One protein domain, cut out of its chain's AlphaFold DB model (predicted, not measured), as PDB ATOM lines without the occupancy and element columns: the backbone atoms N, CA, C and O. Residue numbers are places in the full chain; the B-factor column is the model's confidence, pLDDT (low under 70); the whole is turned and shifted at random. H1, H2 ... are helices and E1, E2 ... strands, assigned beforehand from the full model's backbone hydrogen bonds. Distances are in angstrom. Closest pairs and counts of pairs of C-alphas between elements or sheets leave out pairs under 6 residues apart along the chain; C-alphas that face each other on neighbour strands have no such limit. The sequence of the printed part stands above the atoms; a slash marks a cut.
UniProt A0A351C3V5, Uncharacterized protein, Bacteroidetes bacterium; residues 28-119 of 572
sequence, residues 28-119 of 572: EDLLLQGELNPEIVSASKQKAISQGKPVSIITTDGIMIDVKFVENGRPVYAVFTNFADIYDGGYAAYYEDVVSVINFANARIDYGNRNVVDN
ATOM      1  N   GLU A  28     120.082 116.663 124.281       95.19
ATOM      2  CA  GLU A  28     120.953 115.513 124.021       95.19
ATOM      3  C   GLU A  28     120.141 114.229 123.808       95.19
ATOM      4  O   GLU A  28     120.362 113.519 122.824       95.19
ATOM      5  N   ASP A  29     119.154 113.965 124.671       95.06
ATOM      6  CA  ASP A  29     118.271 112.801 124.537       95.06
ATOM      7  C   ASP A  29     117.424 112.879 123.267       95.06
ATOM      8  O   ASP A  29     117.215 111.867 122.601       95.06
ATOM      9  N   LEU A  30     116.968 114.077 122.891       95.94
ATOM     10  CA  LEU A  30     116.216 114.305 121.661       95.94
ATOM     11  C   LEU A  30     117.035 113.910 120.426       95.94
ATOM     12  O   LEU A  30     116.525 113.214 119.544       95.94
ATOM     13  N   LEU A  31     118.308 114.316 120.375       95.31
ATOM     14  CA  LEU A  31     119.210 113.933 119.291       95.31
ATOM     15  C   LEU A  31     119.505 112.425 119.310       95.31
ATOM     16  O   LEU A  31     119.450 111.790 118.259       95.31
ATOM     17  N   LEU A  32     119.764 111.836 120.482       93.75
ATOM     18  CA  LEU A  32     120.016 110.395 120.634       93.75
ATOM     19  C   LEU A  32     118.825 109.546 120.166       93.75
ATOM     20  O   LEU A  32     119.009 108.576 119.431       93.75
ATOM     21  N   GLN A  33     117.601 109.918 120.558       91.50
ATOM     22  CA  GLN A  33     116.382 109.235 120.119       91.50
ATOM     23  C   GLN A  33     116.196 109.338 118.605       91.50
ATOM     24  O   GLN A  33     115.820 108.350 117.974       91.50
ATOM     25  N   GLY A  34     116.508 110.499 118.022       90.38
ATOM     26  CA  GLY A  34     116.436 110.707 116.579       90.38
ATOM     27  C   GLY A  34     117.409 109.837 115.777       90.38
ATOM     28  O   GLY A  34     117.078 109.427 114.669       90.38
ATOM     29  N   GLU A  35     118.584 109.524 116.329       90.00
ATOM     30  CA  GLU A  35     119.561 108.636 115.681       90.00
ATOM     31  C   GLU A  35     119.198 107.149 115.803       90.00
ATOM     32  O   GLU A  35     119.411 106.370 114.868       90.00
ATOM     33  N   LEU A  36     118.665 106.742 116.958       87.25
ATOM     34  CA  LEU A  36     118.325 105.349 117.243       87.25
ATOM     35  C   LEU A  36     117.047 104.888 116.552       87.25
ATOM     36  O   LEU A  36     117.008 103.778 116.016       87.25
ATOM     37  N   ASN A  37     116.016 105.730 116.605       89.81
ATOM     38  CA  ASN A  37     114.637 105.361 116.320       89.81
ATOM     39  C   ASN A  37     114.113 106.176 115.129       89.81
ATOM     40  O   ASN A  37     113.355 107.134 115.324       89.81
ATOM     41  N   PRO A  38     114.486 105.812 113.888       89.50
ATOM     42  CA  PRO A  38     114.085 106.567 112.704       89.50
ATOM     43  C   PRO A  38     112.554 106.619 112.549       89.50
ATOM     44  O   PRO A  38     112.016 107.621 112.078       89.50
ATOM     45  N   GLU A  39     111.834 105.600 113.028       91.06
ATOM     46  CA  GLU A  39     110.365 105.562 113.036       91.06
ATOM     47  C   GLU A  39     109.740 106.666 113.894       91.06
ATOM     48  O   GLU A  39     108.729 107.262 113.522       91.06
ATOM     49  N   ILE A  40     110.369 107.010 115.025       91.44
ATOM     50  CA  ILE A  40     109.913 108.122 115.867       91.44
ATOM     51  C   ILE A  40     110.084 109.446 115.120       91.44
ATOM     52  O   ILE A  40     109.184 110.290 115.147       91.44
ATOM     53  N   VAL A  41     111.197 109.613 114.401       91.19
ATOM     54  CA  VAL A  41     111.428 110.798 113.567       91.19
ATOM     55  C   VAL A  41     110.382 110.866 112.454       91.19
ATOM     56  O   VAL A  41     109.741 111.906 112.293       91.19
ATOM     57  N   SER A  42     110.133 109.763 111.745       90.75
ATOM     58  CA  SER A  42     109.095 109.666 110.710       90.75
ATOM     59  C   SER A  42     107.708 110.038 111.256       90.75
ATOM     60  O   SER A  42     107.043 110.934 110.727       90.75
ATOM     61  N   ALA A  43     107.306 109.451 112.387       93.06
ATOM     62  CA  ALA A  43     106.047 109.760 113.058       93.06
ATOM     63  C   ALA A  43     105.963 111.230 113.507       93.06
ATOM     64  O   ALA A  43     104.902 111.852 113.402       93.06
ATOM     65  N   SER A  44     107.072 111.819 113.962       94.00
ATOM     66  CA  SER A  44     107.128 113.230 114.356       94.00
ATOM     67  C   SER A  44     106.965 114.182 113.167       94.00
ATOM     68  O   SER A  44     106.188 115.137 113.264       94.00
ATOM     69  N   LYS A  45     107.576 113.866 112.012       92.88
ATOM     70  CA  LYS A  45     107.367 114.584 110.744       92.88
ATOM     71  C   LYS A  45     105.888 114.527 110.344       92.88
ATOM     72  O   LYS A  45     105.279 115.570 110.105       92.88
ATOM     73  N   GLN A  46     105.273 113.339 110.357       93.69
ATOM     74  CA  GLN A  46     103.838 113.177 110.064       93.69
ATOM     75  C   GLN A  46     102.956 113.966 111.037       93.69
ATOM     76  O   GLN A  46     101.970 114.590 110.636       93.69
ATOM     77  N   LYS A  47     103.324 113.996 112.322       96.50
ATOM     78  CA  LYS A  47     102.594 114.761 113.331       96.50
ATOM     79  C   LYS A  47     102.668 116.265 113.076       96.50
ATOM     80  O   LYS A  47     101.624 116.916 113.127       96.50
ATOM     81  N   ALA A  48     103.847 116.805 112.768       95.69
ATOM     82  CA  ALA A  48     104.015 118.214 112.411       95.69
ATOM     83  C   ALA A  48     103.188 118.581 111.168       95.69
ATOM     84  O   ALA A  48     102.391 119.520 111.230       95.69
ATOM     85  N   ILE A  49     103.259 117.759 110.112       95.31
ATOM     86  CA  ILE A  49     102.457 117.913 108.886       95.31
ATOM     87  C   ILE A  49     100.958 117.958 109.216       95.31
ATOM     88  O   ILE A  49     100.259 118.879 108.794       95.31
ATOM     89  N   SER A  50     100.461 117.010 110.021       96.56
ATOM     90  CA  SER A  50      99.040 116.932 110.410       96.56
ATOM     91  C   SER A  50      98.536 118.157 111.184       96.56
ATOM     92  O   SER A  50      97.335 118.407 111.233       96.56
ATOM     93  N   GLN A  51      99.448 118.920 111.791       95.75
ATOM     94  CA  GLN A  51      99.161 120.133 112.558       95.75
ATOM     95  C   GLN A  51      99.493 121.419 111.786       95.75
ATOM     96  O   GLN A  51      99.445 122.499 112.370       95.75
ATOM     97  N   GLY A  52      99.852 121.322 110.498       94.50
ATOM     98  CA  GLY A  52     100.244 122.469 109.675       94.50
ATOM     99  C   GLY A  52     101.552 123.133 110.119       94.50
ATOM    100  O   GLY A  52     101.760 124.315 109.852       94.50
ATOM    101  N   LYS A  53     102.419 122.397 110.824       95.12
ATOM    102  CA  LYS A  53     103.706 122.889 111.322       95.12
ATOM    103  C   LYS A  53     104.847 122.476 110.377       95.12
ATOM    104  O   LYS A  53     104.770 121.395 109.792       95.12
ATOM    105  N   PRO A  54     105.898 123.300 110.240       94.19
ATOM    106  CA  PRO A  54     107.114 122.944 109.511       94.19
ATOM    107  C   PRO A  54     107.787 121.691 110.072       94.19
ATOM    108  O   PRO A  54     107.765 121.472 111.277       94.19
ATOM    109  N   VAL A  55     108.422 120.891 109.220       94.19
ATOM    110  CA  VAL A  55     109.313 119.804 109.658       94.19
ATOM    111  C   VAL A  55     110.745 120.295 109.839       94.19
ATOM    112  O   VAL A  55     111.456 119.779 110.693       94.19
ATOM    113  N   SER A  56     111.152 121.323 109.088       93.75
ATOM    114  CA  SER A  56     112.460 121.956 109.230       93.75
ATOM    115  C   SER A  56     112.391 123.441 108.886       93.75
ATOM    116  O   SER A  56     111.640 123.853 107.999       93.75
ATOM    117  N   ILE A  57     113.175 124.252 109.597       93.62
ATOM    118  CA  ILE A  57     113.383 125.668 109.280       93.62
ATOM    119  C   ILE A  57     114.863 125.982 109.406       93.62
ATOM    120  O   ILE A  57     115.516 125.519 110.336       93.62
ATOM    121  N   ILE A  58     115.376 126.800 108.499       92.94
ATOM    122  CA  ILE A  58     116.726 127.344 108.571       92.94
ATOM    123  C   ILE A  58     116.698 128.837 108.246       92.94
ATOM    124  O   ILE A  58     116.059 129.254 107.278       92.94
ATOM    125  N   THR A  59     117.362 129.646 109.066       92.31
ATOM    126  CA  THR A  59     117.455 131.103 108.911       92.31
ATOM    127  C   THR A  59     118.866 131.511 108.507       92.31
ATOM    128  O   THR A  59     119.846 130.867 108.887       92.31
ATOM    129  N   THR A  60     118.996 132.613 107.764       88.62
ATOM    130  CA  THR A  60     120.315 133.211 107.469       88.62
ATOM    131  C   THR A  60     121.016 133.738 108.718       88.62
ATOM    132  O   THR A  60     122.234 133.880 108.721       88.62
ATOM    133  N   ASP A  61     120.251 133.990 109.781       82.75
ATOM    134  CA  ASP A  61     120.717 134.605 111.024       82.75
ATOM    135  C   ASP A  61     121.228 133.567 112.043       82.75
ATOM    136  O   ASP A  61     121.454 133.896 113.204       82.75
ATOM    137  N   GLY A  62     121.418 132.310 111.622       86.25
ATOM    138  CA  GLY A  62     122.119 131.303 112.422       86.25
ATOM    139  C   GLY A  62     121.231 130.379 113.254       86.25
ATOM    140  O   GLY A  62     121.703 129.840 114.250       86.25
ATOM    141  N   ILE A  63     119.966 130.169 112.870       92.50
ATOM    142  CA  ILE A  63     119.082 129.213 113.551       92.50
ATOM    143  C   ILE A  63     118.633 128.118 112.589       92.50
ATOM    144  O   ILE A  63     118.156 128.394 111.488       92.50
ATOM    145  N   MET A  64     118.740 126.865 113.027       94.31
ATOM    146  CA  MET A  64     118.137 125.715 112.360       94.31
ATOM    147  C   MET A  64     117.246 124.973 113.346       94.31
ATOM    148  O   MET A  64     117.633 124.768 114.492       94.31
ATOM    149  N   ILE A  65     116.075 124.536 112.899       93.38
ATOM    150  CA  ILE A  65     115.219 123.641 113.669       93.38
ATOM    151  C   ILE A  65     114.842 122.424 112.838       93.38
ATOM    152  O   ILE A  65     114.609 122.526 111.630       93.38
ATOM    153  N   ASP A  66     114.750 121.279 113.500       94.12
ATOM    154  CA  ASP A  66     114.321 120.026 112.887       94.12
ATOM    155  C   ASP A  66     113.424 119.264 113.861       94.12
ATOM    156  O   ASP A  66     113.727 119.156 115.054       94.12
ATOM    157  N   VAL A  67     112.295 118.759 113.369       94.62
ATOM    158  CA  VAL A  67     111.377 117.959 114.184       94.62
ATOM    159  C   VAL A  67     111.975 116.573 114.420       94.62
ATOM    160  O   VAL A  67     112.400 115.899 113.480       94.62
ATOM    161  N   LYS A  68     112.029 116.137 115.682       93.94
ATOM    162  CA  LYS A  68     112.669 114.860 116.050       93.94
ATOM    163  C   LYS A  68     111.785 113.936 116.883       93.94
ATOM    164  O   LYS A  68     112.036 112.734 116.912       93.94
ATOM    165  N   PHE A  69     110.779 114.466 117.582       95.00
ATOM    166  CA  PHE A  69     110.030 113.697 118.578       95.00
ATOM    167  C   PHE A  69     108.598 114.206 118.770       95.00
ATOM    168  O   PHE A  69     108.235 115.279 118.286       95.00
ATOM    169  N   VAL A  70     107.770 113.439 119.483       94.31
ATOM    170  CA  VAL A  70     106.416 113.841 119.888       94.31
ATOM    171  C   VAL A  70     106.261 113.645 121.390       94.31
ATOM    172  O   VAL A  70     106.368 112.530 121.887       94.31
ATOM    173  N   GLU A  71     105.935 114.718 122.106       93.19
ATOM    174  CA  GLU A  71     105.661 114.695 123.543       93.19
ATOM    175  C   GLU A  71     104.250 115.240 123.787       93.19
ATOM    176  O   GLU A  71     103.883 116.297 123.277       93.19
ATOM    177  N   ASN A  72     103.413 114.494 124.518       89.69
ATOM    178  CA  ASN A  72     102.024 114.879 124.819       89.69
ATOM    179  C   ASN A  72     101.199 115.276 123.572       89.69
ATOM    180  O   ASN A  72     100.368 116.181 123.610       89.69
ATOM    181  N   GLY A  73     101.447 114.613 122.436       90.31
ATOM    182  CA  GLY A  73     100.767 114.891 121.166       90.31
ATOM    183  C   GLY A  73     101.237 116.157 120.437       90.31
ATOM    184  O   GLY A  73     100.637 116.516 119.420       90.31
ATOM    185  N   ARG A  74     102.302 116.815 120.912       93.06
ATOM    186  CA  ARG A  74     102.934 117.985 120.290       93.06
ATOM    187  C   ARG A  74     104.301 117.599 119.701       93.06
ATOM    188  O   ARG A  74     105.064 116.907 120.375       93.06
ATOM    189  N   PRO A  75     104.632 118.025 118.470       95.69
ATOM    190  CA  PRO A  75     105.974 117.867 117.922       95.69
ATOM    191  C   PRO A  75     107.009 118.650 118.737       95.69
ATOM    192  O   PRO A  75     106.779 119.818 119.062       95.69
ATOM    193  N   VAL A  76     108.140 118.010 119.021       96.62
ATOM    194  CA  VAL A  76     109.307 118.596 119.688       96.62
ATOM    195  C   VAL A  76     110.425 118.773 118.662       96.62
ATOM    196  O   VAL A  76     110.734 117.852 117.894       96.62
ATOM    197  N   TYR A  77     111.018 119.961 118.662       95.62
ATOM    198  CA  TYR A  77     112.060 120.385 117.736       95.62
ATOM    199  C   TYR A  77     113.405 120.425 118.443       95.62
ATOM    200  O   TYR A  77     113.502 120.912 119.571       95.62
ATOM    201  N   ALA A  78     114.437 119.952 117.752       96.38
ATOM    202  CA  ALA A  78     115.813 120.282 118.080       96.38
ATOM    203  C   ALA A  78     116.108 121.659 117.483       96.38
ATOM    204  O   ALA A  78     115.925 121.845 116.280       96.38
ATOM    205  N   VAL A  79     116.520 122.612 118.317       95.69
ATOM    206  CA  VAL A  79     116.890 123.970 117.910       95.69
ATOM    207  C   VAL A  79     118.401 124.111 118.005       95.69
ATOM    208  O   VAL A  79     118.976 123.923 119.074       95.69
ATOM    209  N   PHE A  80     119.030 124.449 116.884       96.12
ATOM    210  CA  PHE A  80     120.465 124.664 116.748       96.12
ATOM    211  C   PHE A  80     120.742 126.155 116.558       96.12
ATOM    212  O   PHE A  80     120.170 126.778 115.661       96.12
ATOM    213  N   THR A  81     121.628 126.703 117.385       94.75
ATOM    214  CA  THR A  81     122.055 128.117 117.369       94.75
ATOM    215  C   THR A  81     123.546 128.278 117.057       94.75
ATOM    216  O   THR A  81     124.003 129.372 116.733       94.75
ATOM    217  N   ASN A  82     124.297 127.176 117.094       95.75
ATOM    218  CA  ASN A  82     125.676 127.074 116.649       95.75
ATOM    219  C   ASN A  82     125.799 125.852 115.722       95.75
ATOM    220  O   ASN A  82     125.508 124.720 116.102       95.75
ATOM    221  N   PHE A  83     126.164 126.089 114.461       96.06
ATOM    222  CA  PHE A  83     126.210 125.039 113.435       96.06
ATOM    223  C   PHE A  83     127.510 124.228 113.458       96.06
ATOM    224  O   PHE A  83     127.555 123.106 112.962       96.06
ATOM    225  N   ALA A  84     128.583 124.782 114.020       97.06
ATOM    226  CA  ALA A  84     129.826 124.043 114.191       97.06
ATOM    227  C   ALA A  84     129.768 123.211 115.475       97.06
ATOM    228  O   ALA A  84     130.021 122.009 115.429       97.06
ATOM    229  N   ASP A  85     129.364 123.826 116.590       97.44
ATOM    230  CA  ASP A  85     129.162 123.140 117.862       97.44
ATOM    231  C   ASP A  85     127.672 123.020 118.203       97.44
ATOM    232  O   ASP A  85     127.092 123.890 118.844       97.44
ATOM    233  N   ILE A  86     127.043 121.919 117.793       96.94
ATOM    234  CA  ILE A  86     125.591 121.742 117.932       96.94
ATOM    235  C   ILE A  86     125.113 121.626 119.385       96.94
ATOM    236  O   ILE A  86     123.912 121.732 119.626       96.94
ATOM    237  N   TYR A  87     126.019 121.372 120.334       96.38
ATOM    238  CA  TYR A  87     125.708 121.272 121.763       96.38
ATOM    239  C   TYR A  87     125.874 122.612 122.493       96.38
ATOM    240  O   TYR A  87     125.355 122.769 123.599       96.38
ATOM    241  N   ASP A  88     126.540 123.591 121.877       96.00
ATOM    242  CA  ASP A  88     126.667 124.947 122.402       96.00
ATOM    243  C   ASP A  88     125.401 125.758 122.090       96.00
ATOM    244  O   ASP A  88     125.132 126.140 120.951       96.00
ATOM    245  N   GLY A  89     124.570 125.976 123.111       93.06
ATOM    246  CA  GLY A  89     123.328 126.747 122.992       93.06
ATOM    247  C   GLY A  89     122.170 126.025 122.291       93.06
ATOM    248  O   GLY A  89     121.123 126.643 122.086       93.06
ATOM    249  N   GLY A  90     122.326 124.746 121.933       94.69
ATOM    250  CA  GLY A  90     121.254 123.907 121.393       94.69
ATOM    251  C   GLY A  90     120.219 123.517 122.455       94.69
ATOM    252  O   GLY A  90     120.562 123.267 123.612       94.69
ATOM    253  N   TYR A  91     118.935 123.471 122.088       95.62
ATOM    254  CA  TYR A  91     117.854 123.150 123.031       95.62
ATOM    255  C   TYR A  91     116.651 122.458 122.376       95.62
ATOM    256  O   TYR A  91     116.448 122.519 121.164       95.62
ATOM    257  N   ALA A  92     115.845 121.770 123.192       96.31
ATOM    258  CA  ALA A  92     114.571 121.187 122.776       96.31
ATOM    259  C   ALA A  92     113.430 122.185 123.017       96.31
ATOM    260  O   ALA A  92     113.348 122.783 124.091       96.31
ATOM    261  N   ALA A  93     112.536 122.356 122.044       95.31
ATOM    262  CA  ALA A  93     111.414 123.288 122.160       95.31
ATOM    263  C   ALA A  93     110.158 122.802 121.433       95.31
ATOM    264  O   ALA A  93     110.229 122.002 120.493       95.31
ATOM    265  N   TYR A  94     108.994 123.311 121.841       94.62
ATOM    266  CA  TYR A  94     107.794 123.213 121.022       94.62
ATOM    267  C   TYR A  94     107.790 124.317 119.962       94.62
ATOM    268  O   TYR A  94     108.407 125.367 120.125       94.62
ATOM    269  N   TYR A  95     107.061 124.095 118.867       91.69
ATOM    270  CA  TYR A  95     106.987 125.061 117.766       91.69
ATOM    271  C   TYR A  95     106.562 126.465 118.222       91.69
ATOM    272  O   TYR A  95     107.108 127.449 117.740       91.69
ATOM    273  N   GLU A  96     105.598 126.558 119.146       88.88
ATOM    274  CA  GLU A  96     105.082 127.834 119.660       88.88
ATOM    275  C   GLU A  96     106.166 128.675 120.345       88.88
ATOM    276  O   GLU A  96     106.207 129.891 120.169       88.88
ATOM    277  N   ASP A  97     107.070 128.018 121.070       87.94
ATOM    278  CA  ASP A  97     108.169 128.678 121.773       87.94
ATOM    279  C   ASP A  97     109.192 129.212 120.764       87.94
ATOM    280  O   ASP A  97     109.687 130.330 120.885       87.94
ATOM    281  N   VAL A  98     109.448 128.439 119.706       82.19
ATOM    282  CA  VAL A  98     110.397 128.778 118.642       82.19
ATOM    283  C   VAL A  98     109.916 129.960 117.796       82.19
ATOM    284  O   VAL A  98     110.669 130.907 117.570       82.19
ATOM    285  N   VAL A  99     108.660 129.948 117.331       81.56
ATOM    286  CA  VAL A  99     108.132 131.029 116.470       81.56
ATOM    287  C   VAL A  99     108.047 132.375 117.183       81.56
ATOM    288  O   VAL A  99     107.986 133.406 116.520       81.56
ATOM    289  N   SER A 100     108.039 132.380 118.518       81.44
ATOM    290  CA  SER A 100     108.012 133.613 119.304       81.44
ATOM    291  C   SER A 100     109.339 134.384 119.264       81.44
ATOM    292  O   SER A 100     109.354 135.581 119.550       81.44
ATOM    293  N   VAL A 101     110.438 133.721 118.874       77.69
ATOM    294  CA  VAL A 101     111.800 134.280 118.897       77.69
ATOM    295  C   VAL A 101     112.519 134.254 117.542       77.69
ATOM    296  O   VAL A 101     113.560 134.891 117.407       77.69
ATOM    297  N   ILE A 102     111.984 133.558 116.527       80.62
ATOM    298  CA  ILE A 102     112.590 133.474 115.186       80.62
ATOM    299  C   ILE A 102     111.959 134.468 114.203       80.62
ATOM    300  O   ILE A 102     110.743 134.523 114.033       80.62
ATOM    301  N   ASN A 103     112.810 135.182 113.459       82.06
ATOM    302  CA  ASN A 103     112.400 135.963 112.297       82.06
ATOM    303  C   ASN A 103     112.349 135.093 111.026       82.06
ATOM    304  O   ASN A 103     113.377 134.652 110.516       82.06
ATOM    305  N   PHE A 104     111.152 134.894 110.471       85.75
ATOM    306  CA  PHE A 104     110.955 134.118 109.238       85.75
ATOM    307  C   PHE A 104     111.173 134.907 107.937       85.75
ATOM    308  O   PHE A 104     111.082 134.325 106.854       85.75
ATOM    309  N   ALA A 105     111.467 136.211 108.016       88.06
ATOM    310  CA  ALA A 105     111.691 137.048 106.836       88.06
ATOM    311  C   ALA A 105     112.880 136.574 105.987       88.06
ATOM    312  O   ALA A 105     112.836 136.725 104.775       88.06
ATOM    313  N   ASN A 106     113.889 135.953 106.610       91.50
ATOM    314  CA  ASN A 106     115.059 135.386 105.936       91.50
ATOM    315  C   ASN A 106     115.210 133.895 106.276       91.50
ATOM    316  O   ASN A 106     116.259 133.441 106.744       91.50
ATOM    317  N   ALA A 107     114.132 133.133 106.091       93.50
ATOM    318  CA  ALA A 107     114.093 131.708 106.394       93.50
ATOM    319  C   ALA A 107     113.682 130.860 105.189       93.50
ATOM    320  O   ALA A 107     112.835 131.259 104.385       93.50
ATOM    321  N   ARG A 108     114.244 129.652 105.115       93.38
ATOM    322  CA  ARG A 108     113.704 128.551 104.321       93.38
ATOM    323  C   ARG A 108     112.941 127.619 105.256       93.38
ATOM    324  O   ARG A 108     113.504 127.117 106.226       93.38
ATOM    325  N   ILE A 109     111.669 127.397 104.957       94.00
ATOM    326  CA  ILE A 109     110.710 126.646 105.768       94.00
ATOM    327  C   ILE A 109     110.222 125.464 104.935       94.00
ATOM    328  O   ILE A 109     109.629 125.656 103.873       94.00
ATOM    329  N   ASP A 110     110.448 124.248 105.421       93.19
ATOM    330  CA  ASP A 110     109.950 123.021 104.808       93.19
ATOM    331  C   ASP A 110     108.797 122.457 105.641       93.19
ATOM    332  O   ASP A 110     108.952 122.187 106.833       93.19
ATOM    333  N   TYR A 111     107.632 122.271 105.023       92.94
ATOM    334  CA  TYR A 111     106.454 121.691 105.671       92.94
ATOM    335  C   TYR A 111     106.362 120.170 105.532       92.94
ATOM    336  O   TYR A 111     105.392 119.583 105.995       92.94
ATOM    337  N   GLY A 112     107.324 119.506 104.890       88.12
ATOM    338  CA  GLY A 112     107.405 118.045 104.780       88.12
ATOM    339  C   GLY A 112     106.398 117.414 103.813       88.12
ATOM    340  O   GLY A 112     106.417 116.198 103.603       88.12
ATOM    341  N   ASN A 113     105.545 118.232 103.192       86.62
ATOM    342  CA  ASN A 113     104.489 117.852 102.251       86.62
ATOM    343  C   ASN A 113     104.705 118.463 100.851       86.62
ATOM    344  O   ASN A 113     103.742 118.709 100.127       86.62
ATOM    345  N   ARG A 114     105.973 118.704 100.478       84.56
ATOM    346  CA  ARG A 114     106.414 119.397  99.247       84.56
ATOM    347  C   ARG A 114     106.081 120.891  99.190       84.56
ATOM    348  O   ARG A 114     106.427 121.540  98.209       84.56
ATOM    349  N   ASN A 115     105.452 121.444 100.225       90.31
ATOM    350  CA  ASN A 115     105.346 122.884 100.387       90.31
ATOM    351  C   ASN A 115     106.624 123.408 101.053       90.31
ATOM    352  O   ASN A 115     106.889 123.108 102.218       90.31
ATOM    353  N   VAL A 116     107.405 124.180 100.301       91.56
ATOM    354  CA  VAL A 116     108.607 124.861 100.788       91.56
ATOM    355  C   VAL A 116     108.425 126.352 100.555       91.56
ATOM    356  O   VAL A 116     108.148 126.778  99.435       91.56
ATOM    357  N   VAL A 117     108.603 127.139 101.612       94.06
ATOM    358  CA  VAL A 117     108.646 128.601 101.542       94.06
ATOM    359  C   VAL A 117     110.100 129.017 101.690       94.06
ATOM    360  O   VAL A 117     110.705 128.770 102.728       94.06
ATOM    361  N   ASP A 118     110.674 129.619 100.653       92.69
ATOM    362  CA  ASP A 118     112.058 130.094 100.666       92.69
ATOM    363  C   ASP A 118     112.097 131.621 100.547       92.69
ATOM    364  O   ASP A 118     111.985 132.174  99.454       92.69
ATOM    365  N   ASN A 119     112.281 132.294 101.684       93.38
ATOM    366  CA  ASN A 119     112.432 133.748 101.754       93.38
ATOM    367  C   ASN A 119     113.909 134.187 101.691       93.38
ATOM    368  O   ASN A 119     114.235 135.330 101.991       93.38
TER     369      ASN A 119
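Overview. This is residues 28 to 119 of the 572 residues of an uncharacterized protein of Bacteroidetes bacterium (UniProt A0A351C3V5). A single strongly twisted sheet of six antiparallel strands forms a curving wall, and two successive helices, H1 and H2, pack across its strands E2 and E3 on one face. The third helix, the short H3, only grazes the sheet, and the strands E5 and E6 extend the wall beyond E1, away from H1. The printed part has 92 residues with three named helices and six named strands, in the order H1, H2, E1, E2, E3, E4, H3, E5, E6; the sheet's order is E4, E3, E2, E1, E5, E6. The class is mixed, helices and strands, and the whole is compact, with a radius of gyration of the C-alphas of 12.4 A and spans of 31 by 30 by 20 A.

Along the chain. H1, residues 28 to 36, begins with C-alpha 28 at (120.953, 115.513, 124.021) and is 12.5 A long. H2, residues 38 to 50, is 18.4 A long. E1 is residues 56 to 59; E2, residues 64 to 71, is 20.1 A long and bends by 59 degrees at residue 68. E3, residues 74 to 80, is 19.1 A long. E4 is residues 91 to 94, and H3 follows directly as residues 95 to 99. E5 is residues 107 to 110, and E6, residues 116 to 118, ends with C-alpha 118 at (112.058, 130.094, 100.666).

Arrangement. E1, E2, E3 and E4 form a meander, each strand the antiparallel neighbour of the one before. E3 and E2 are a hairpin, with N 76 and O 69 at 2.8 A. E2 and E1 have N 65 and O 57 at 2.8 A; E4 and E3 have N 79 and O 91 at 2.8 A. E1 and E5 stand antiparallel at 171 degrees, with N 108 and O 58 at 2.9 A. E5 and the edge strand E6 have N 109 and O 117 at 2.8 A. H2 is on the sheet at a height of 7.4 A, over E3 and E2, and runs across the strands; the closest C-alphas of H2 and E2 are those of Val 41 and Lys 68, 4.9 A apart. H1 is on the same face at a height of 9.3 A, over E2 and only just over E3, where 3 of its C-alphas fall. H1 and H2 only just touch, only at the corner by their link, with C-alphas 34 and 41 closest at 5.8 A. H3 is apart from H1 and H2. In H1, H2 and H3 every O i to N i+4 pair is within hydrogen-bond range.

Size, cuts and confidence. The two C-alphas farthest apart are those of Leu 36 and Ala 105, at 34.0 A. The printed part has no cut and no long link. The mean pLDDT of the printed part is 92.2, and no printed residue is under 70.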